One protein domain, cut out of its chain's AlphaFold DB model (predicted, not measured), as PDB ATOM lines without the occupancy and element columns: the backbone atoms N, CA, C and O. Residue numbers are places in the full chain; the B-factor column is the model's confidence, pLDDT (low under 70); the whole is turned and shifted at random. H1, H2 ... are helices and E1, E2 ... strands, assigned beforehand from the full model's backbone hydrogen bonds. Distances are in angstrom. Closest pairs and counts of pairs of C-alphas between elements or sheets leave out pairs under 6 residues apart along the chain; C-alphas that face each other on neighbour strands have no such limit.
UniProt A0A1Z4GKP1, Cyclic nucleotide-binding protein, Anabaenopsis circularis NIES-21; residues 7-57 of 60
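This is residues 7 to 57 of the 60 residues of the protein "Cyclic nucleotide-binding protein" of Anabaenopsis circularis NIES-21 (UniProt A0A1Z4GKP1). The printed part begins with a helix, H1, that packs with residues 10 to 18 on a small two-stranded hairpin of E1 and E2, mostly on E1; it then passes through a short linking helix, H2, into a longer helix, H3, whose residues 47 to 56, with residue 57, stick out as a free arm. It is a loosely joined string of parts rather than one packed core, with H1 and the hairpin towards one end, H2 in between and the arm of H3 at the other end. The printed part has 51 residues, with three named helices and two named strands in the order H1, E1, E2, H2, H3, and the one sheet has the order E1 - E2, antiparallel. The class is mostly helix, helices holding 33 and strands 8 of the 41 residues in named elements. The whole is loose, with a radius of gyration of the C-alphas of 12.5 A, and only just elongated, spanning 32 by 21 by 20 A.

H1, residues 7 to 18, has 6 pairs of C-alphas within 8 A of E1, residues 22 to 25; the closest are those of Ser 17 and Asn 23, 5.5 A apart. H1 and E2, residues 28 to 31, are near each other, with 5 pairs of C-alphas within 10 A. E1 and E2 form a hairpin of antiparallel neighbours, with an angle of 165 degrees between their directions. The C-alphas of Ile 22 and Ile 31 face each other at 4.5 A, and those of Lys 25 and Asn 28 at 5.2 A. Across this pair N 23 and O 30 are 2.8 A apart and N 28 and O 25 are 2.9 A apart, both within hydrogen-bond range. H2, residues 34 to 40, is only just apart from H1, at 8.1 A, and only just apart from E1, at 8.5 A. H2 and H3, residues 43 to 56, are close but not clearly touching: the closest C-alphas are those of Glu 38 and Tyr 45, 7.4 A apart. Their lines stand at a steep tilt of 47 degrees, and they run opposite ways. H3 is apart from H1, E1 and E2. In H1, H2 and H3 every O i to N i+4 pair is within hydrogen-bond range.

H1 begins with C-alpha 7 at (317.738, 112.717, 212.206) and measures 16.5 A from first to last C-alpha. E1 runs from Ile 22 to Lys 25 over 9.9 A, and E2 from Asn 28 to Ile 31 over 10.0 A. H2 runs from Arg 34, with its C-alpha at (311.254, 120.343, 191.288), to Thr 40, over 10.0 A. H3, the longest helix with 14 residues, runs from Glu 43 to Leu 56 over 20.0 A and ends with C-alpha 56 at (301.294, 102.323, 188.658).

The two C-alphas farthest apart are those of Arg 18 and Gly 57, at 34.2 A; the C-alphas of Thr 7 and Gly 57, the first and last printed residues, are 33.5 A apart. Residues 47 to 57, of which 47 to 56 belong to H3, stand free. The body without them has 40 residues, spans 28 by 21 by 15 A and has a radius of gyration of 10.1 A. The links H1 to E1, E1 to E2, E2 to H2 and H2 to H3 are tight, and the printed part has no cut. The mean pLDDT of the printed part is 90.8, and one printed residue, Gly 57, is under 70.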
ATOM      1  N   THR A   7     316.652 111.729 212.190       87.88
ATOM      2  CA  THR A   7     317.738 112.717 212.206       87.88
ATOM      3  C   THR A   7     318.389 112.904 210.838       87.88
ATOM      4  O   THR A   7     318.618 114.043 210.446       87.88
ATOM      5  N   GLY A   8     318.622 111.825 210.085       89.88
ATOM      6  CA  GLY A   8     319.171 111.913 208.729       89.88
ATOM      7  C   GLY A   8     318.231 112.659 207.781       89.88
ATOM      8  O   GLY A   8     318.665 113.542 207.046       89.88
ATOM      9  N   VAL A   9     316.926 112.384 207.883       88.69
ATOM     10  CA  VAL A   9     315.893 113.098 207.114       88.69
ATOM     11  C   VAL A   9     315.868 114.585 207.470       88.69
ATOM     12  O   VAL A   9     315.819 115.419 206.574       88.69
ATOM     13  N   THR A  10     315.953 114.937 208.757       89.69
ATOM     14  CA  THR A  10     315.975 116.341 209.197       89.69
ATOM     15  C   THR A  10     317.183 117.098 208.649       89.69
ATOM     16  O   THR A  10     317.029 118.234 208.205       89.69
ATOM     17  N   VAL A  11     318.375 116.490 208.655       91.69
ATOM     18  CA  VAL A  11     319.583 117.133 208.111       91.69
ATOM     19  C   VAL A  11     319.437 117.361 206.608       91.69
ATOM     20  O   VAL A  11     319.644 118.483 206.148       91.69
ATOM     21  N   ALA A  12     319.012 116.340 205.858       91.06
ATOM     22  CA  ALA A  12     318.791 116.454 204.419       91.06
ATOM     23  C   ALA A  12     317.727 117.517 204.085       91.06
ATOM     24  O   ALA A  12     317.978 118.409 203.278       91.06
ATOM     25  N   ALA A  13     316.576 117.487 204.765       91.38
ATOM     26  CA  ALA A  13     315.511 118.474 204.589       91.38
ATOM     27  C   ALA A  13     315.981 119.899 204.929       91.38
ATOM     28  O   ALA A  13     315.636 120.847 204.228       91.38
ATOM     29  N   GLY A  14     316.805 120.062 205.967       92.75
ATOM     30  CA  GLY A  14     317.405 121.351 206.308       92.75
ATOM     31  C   GLY A  14     318.340 121.874 205.216       92.75
ATOM     32  O   GLY A  14     318.294 123.058 204.892       92.75
ATOM     33  N   THR A  15     319.163 121.007 204.625       93.19
ATOM     34  CA  THR A  15     320.060 121.375 203.518       93.19
ATOM     35  C   THR A  15     319.283 121.782 202.270       93.19
ATOM     36  O   THR A  15     319.552 122.845 201.719       93.19
ATOM     37  N   LEU A  16     318.274 121.003 201.875       93.19
ATOM     38  CA  LEU A  16     317.429 121.310 200.715       93.19
ATOM     39  C   LEU A  16     316.578 122.573 200.929       93.19
ATOM     40  O   LEU A  16     316.358 123.336 199.991       93.19
ATOM     41  N   SER A  17     316.132 122.819 202.165       93.25
ATOM     42  CA  SER A  17     315.401 124.038 202.531       93.25
ATOM     43  C   SER A  17     316.289 125.281 202.432       93.25
ATOM     44  O   SER A  17     315.905 126.270 201.812       93.25
ATOM     45  N   ARG A  18     317.528 125.216 202.946       92.81
ATOM     46  CA  ARG A  18     318.511 126.306 202.798       92.81
ATOM     47  C   ARG A  18     318.898 126.569 201.342       92.81
ATOM     48  O   ARG A  18     319.193 127.707 201.006       92.81
ATOM     49  N   ALA A  19     318.881 125.538 200.499       92.31
ATOM     50  CA  ALA A  19     319.111 125.667 199.063       92.31
ATOM     51  C   ALA A  19     317.903 126.244 198.294       92.31
ATOM     52  O   ALA A  19     317.984 126.404 197.083       92.31
ATOM     53  N   GLY A  20     316.776 126.532 198.961       93.38
ATOM     54  CA  GLY A  20     315.574 127.087 198.327       93.38
ATOM     55  C   GLY A  20     314.770 126.084 197.495       93.38
ATOM     56  O   GLY A  20     313.803 126.459 196.838       93.38
ATOM     57  N   MET A  21     315.131 124.799 197.536       94.25
ATOM     58  CA  MET A  21     314.499 123.755 196.725       94.25
ATOM     59  C   MET A  21     313.169 123.277 197.330       94.25
ATOM     60  O   MET A  21     312.240 122.897 196.611       94.25
ATOM     61  N   ILE A  22     313.060 123.315 198.662       95.19
ATOM     62  CA  ILE A  22     311.854 122.947 199.416       95.19
ATOM     63  C   ILE A  22     311.552 123.963 200.515       95.19
ATOM     64  O   ILE A  22     312.446 124.620 201.033       95.19
ATOM     65  N   ASN A  23     310.297 124.020 200.945       93.69
ATOM     66  CA  ASN A  23     309.905 124.606 202.219       93.69
ATOM     67  C   ASN A  23     309.574 123.476 203.197       93.69
ATOM     68  O   ASN A  23     308.773 122.591 202.885       93.69
ATOM     69  N   TYR A  24     310.177 123.499 204.383       90.00
ATOM     70  CA  TYR A  24     309.949 122.489 205.410       90.00
ATOM     71  C   TYR A  24     309.372 123.118 206.677       90.00
ATOM     72  O   TYR A  24     310.043 123.883 207.368       90.00
ATOM     73  N   LYS A  25     308.133 122.745 207.018       87.19
ATOM     74  CA  LYS A  25     307.442 123.194 208.232       87.19
ATOM     75  C   LYS A  25     306.850 121.998 208.966       87.19
ATOM     76  O   LYS A  25     305.854 121.434 208.527       87.19
ATOM     77  N   ARG A  26     307.479 121.622 210.087       80.81
ATOM     78  CA  ARG A  26     307.084 120.558 211.038       80.81
ATOM     79  C   ARG A  26     306.186 119.469 210.423       80.81
ATOM     80  O   ARG A  26     304.968 119.507 210.569       80.81
ATOM     81  N   GLY A  27     306.809 118.494 209.761       83.88
ATOM     82  CA  GLY A  27     306.115 117.349 209.156       83.88
ATOM     83  C   GLY A  27     305.509 117.610 207.774       83.88
ATOM     84  O   GLY A  27     305.117 116.656 207.118       83.88
ATOM     85  N   ASN A  28     305.494 118.859 207.304       90.06
ATOM     86  CA  ASN A  28     305.063 119.221 205.958       90.06
ATOM     87  C   ASN A  28     306.266 119.648 205.117       90.06
ATOM     88  O   ASN A  28     307.049 120.505 205.534       90.06
ATOM     89  N   ILE A  29     306.392 119.050 203.935       92.75
ATOM     90  CA  ILE A  29     307.382 119.410 202.921       92.75
ATOM     91  C   ILE A  29     306.614 119.919 201.705       92.75
ATOM     92  O   ILE A  29     305.790 119.196 201.148       92.75
ATOM     93  N   THR A  30     306.898 121.146 201.286       94.81
ATOM     94  CA  THR A  30     306.407 121.716 200.031       94.81
ATOM     95  C   THR A  30     307.579 121.827 199.072       94.81
ATOM     96  O   THR A  30     308.614 122.388 199.423       94.81
ATOM     97  N   ILE A  31     307.436 121.291 197.864       94.69
ATOM     98  CA  ILE A  31     308.456 121.420 196.821       94.69
ATOM     99  C   ILE A  31     308.316 122.807 196.195       94.69
ATOM    100  O   ILE A  31     307.234 123.147 195.724       94.69
ATOM    101  N   LEU A  32     309.392 123.597 196.210       95.00
ATOM    102  CA  LEU A  32     309.419 124.928 195.597       95.00
ATOM    103  C   LEU A  32     309.975 124.856 194.177       95.00
ATOM    104  O   LEU A  32     309.385 125.413 193.257       95.00
ATOM    105  N   ASN A  33     311.071 124.114 193.993       92.69
ATOM    106  CA  ASN A  33     311.652 123.872 192.682       92.69
ATOM    107  C   ASN A  33     311.912 122.378 192.483       92.69
ATOM    108  O   ASN A  33     312.811 121.787 193.080       92.69
ATOM    109  N   ARG A  34     311.103 121.758 191.624       92.50
ATOM    110  CA  ARG A  34     311.254 120.343 191.288       92.50
ATOM    111  C   ARG A  34     312.488 120.088 190.427       92.50
ATOM    112  O   ARG A  34     313.146 119.080 190.639       92.50
ATOM    113  N   SER A  35     312.792 120.975 189.480       91.62
ATOM    114  CA  SER A  35     313.908 120.785 188.548       91.62
ATOM    115  C   SER A  35     315.235 120.693 189.300       91.62
ATOM    116  O   SER A  35     316.011 119.767 189.077       91.62
ATOM    117  N   ASP A  36     315.448 121.592 190.260       91.88
ATOM    118  CA  ASP A  36     316.676 121.624 191.063       91.88
ATOM    119  C   ASP A  36     316.813 120.380 191.956       91.88
ATOM    120  O   ASP A  36     317.909 119.843 192.130       91.88
ATOM    121  N   LEU A  37     315.694 119.873 192.491       92.19
ATOM    122  CA  LEU A  37     315.678 118.613 193.239       92.19
ATOM    123  C   LEU A  37     316.022 117.417 192.355       92.19
ATOM    124  O   LEU A  37     316.773 116.543 192.791       92.19
ATOM    125  N   GLU A  38     315.481 117.361 191.136       92.19
ATOM    126  CA  GLU A  38     315.790 116.290 190.185       92.19
ATOM    127  C   GLU A  38     317.272 116.346 189.775       92.19
ATOM    128  O   GLU A  38     317.913 115.301 189.725       92.19
ATOM    129  N   GLN A  39     317.850 117.540 189.600       91.25
ATOM    130  CA  GLN A  39     319.271 117.712 189.271       91.25
ATOM    131  C   GLN A  39     320.222 117.368 190.432       91.25
ATOM    132  O   GLN A  39     321.326 116.884 190.201       91.25
ATOM    133  N   THR A  40     319.806 117.610 191.677       90.81
ATOM    134  CA  THR A  40     320.602 117.288 192.880       90.81
ATOM    135  C   THR A  40     320.504 115.806 193.261       90.81
ATOM    136  O   THR A  40     321.320 115.291 194.026       90.81
ATOM    137  N   SER A  41     319.487 115.108 192.759       91.00
ATOM    138  CA  SER A  41     319.281 113.688 193.032       91.00
ATOM    139  C   SER A  41     320.237 112.823 192.212       91.00
ATOM    140  O   SER A  41     320.603 113.168 191.092       91.00
ATOM    141  N   CYS A  42     320.597 111.652 192.742       92.56
ATOM    142  CA  CYS A  42     321.265 110.638 191.931       92.56
ATOM    143  C   CYS A  42     320.336 110.070 190.848       92.56
ATOM    144  O   CYS A  42     319.107 110.167 190.927       92.56
ATOM    145  N   GLU A  43     320.930 109.370 189.882       92.38
ATOM    146  CA  GLU A  43     320.258 108.561 188.861       92.38
ATOM    147  C   GLU A  43     319.236 107.580 189.457       92.38
ATOM    148  O   GLU A  43     318.231 107.240 188.827       92.38
ATOM    149  N   CYS A  44     319.457 107.201 190.719       91.81
ATOM    150  CA  CYS A  44     318.544 106.464 191.578       91.81
ATOM    151  C   CYS A  44     317.099 107.004 191.526       91.81
ATOM    152  O   CYS A  44     316.150 106.221 191.478       91.81
ATOM    153  N   TYR A  45     316.915 108.330 191.489       91.50
ATOM    154  CA  TYR A  45     315.598 108.954 191.446       91.50
ATOM    155  C   TYR A  45     314.875 108.630 190.141       91.50
ATOM    156  O   TYR A  45     313.714 108.220 190.170       91.50
ATOM    157  N   SER A  46     315.560 108.752 189.004       90.50
ATOM    158  CA  SER A  46     314.988 108.465 187.687       90.50
ATOM    159  C   SER A  46     314.629 106.991 187.532       90.50
ATOM    160  O   SER A  46     313.555 106.682 187.024       90.50
ATOM    161  N   ILE A  47     315.476 106.083 188.024       92.81
ATOM    162  CA  ILE A  47     315.196 104.638 188.004       92.81
ATOM    163  C   ILE A  47     313.915 104.340 188.789       92.81
ATOM    164  O   ILE A  47     313.001 103.706 188.265       92.81
ATOM    165  N   VAL A  48     313.812 104.852 190.019       90.94
ATOM    166  CA  VAL A  48     312.629 104.640 190.865       90.94
ATOM    167  C   VAL A  48     311.393 105.304 190.261       90.94
ATOM    168  O   VAL A  48     310.341 104.680 190.228       90.94
ATOM    169  N   LYS A  49     311.498 106.535 189.746       89.62
ATOM    170  CA  LYS A  49     310.396 107.258 189.086       89.62
ATOM    171  C   LYS A  49     309.864 106.481 187.881       89.62
ATOM    172  O   LYS A  49     308.651 106.354 187.739       89.62
ATOM    173  N   ASN A  50     310.757 105.942 187.053       90.88
ATOM    174  CA  ASN A  50     310.394 105.156 185.876       90.88
ATOM    175  C   ASN A  50     309.739 103.829 186.265       90.88
ATOM    176  O   ASN A  50     308.707 103.478 185.698       90.88
ATOM    177  N   GLU A  51     310.287 103.124 187.256       92.12
ATOM    178  CA  GLU A  51     309.692 101.874 187.735       92.12
ATOM    179  C   GLU A  51     308.329 102.125 188.393       92.12
ATOM    180  O   GLU A  51     307.366 101.409 188.131       92.12
ATOM    181  N   TYR A  52     308.192 103.205 189.164       89.94
ATOM    182  CA  TYR A  52     306.916 103.614 189.752       89.94
ATOM    183  C   TYR A  52     305.881 103.958 188.671       89.94
ATOM    184  O   TYR A  52     304.737 103.518 188.752       89.94
ATOM    185  N   ALA A  53     306.285 104.689 187.626       89.94
ATOM    186  CA  ALA A  53     305.426 105.021 186.490       89.94
ATOM    187  C   ALA A  53     305.012 103.782 185.681       89.94
ATOM    188  O   ALA A  53     303.877 103.710 185.212       89.94
ATOM    189  N   ARG A  54     305.909 102.800 185.543       90.50
ATOM    190  CA  ARG A  54     305.633 101.515 184.895       90.50
ATOM    191  C   ARG A  54     304.637 100.679 185.698       90.50
ATOM    192  O   ARG A  54     303.701 100.144 185.114       90.50
ATOM    193  N   LEU A  55     304.838 100.562 187.012       89.94
ATOM    194  CA  LEU A  55     304.022  99.720 187.893       89.94
ATOM    195  C   LEU A  55     302.637 100.311 188.169       89.94
ATOM    196  O   LEU A  55     301.667  99.567 188.266       89.94
ATOM    197  N   LEU A  56     302.541 101.635 188.305       86.31
ATOM    198  CA  LEU A  56     301.294 102.323 188.658       86.31
ATOM    199  C   LEU A  56     300.634 103.046 187.484       86.31
ATOM    200  O   LEU A  56     299.663 103.757 187.710       86.31
ATOM    201  N   GLY A  57     301.164 102.875 186.267       68.81
ATOM    202  CA  GLY A  57     300.566 103.261 184.989       68.81
ATOM    203  C   GLY A  57     299.638 104.475 185.038       68.81
ATOM    204  O   GLY A  57     298.429 104.297 185.104       68.81
TER     205      GLY A  57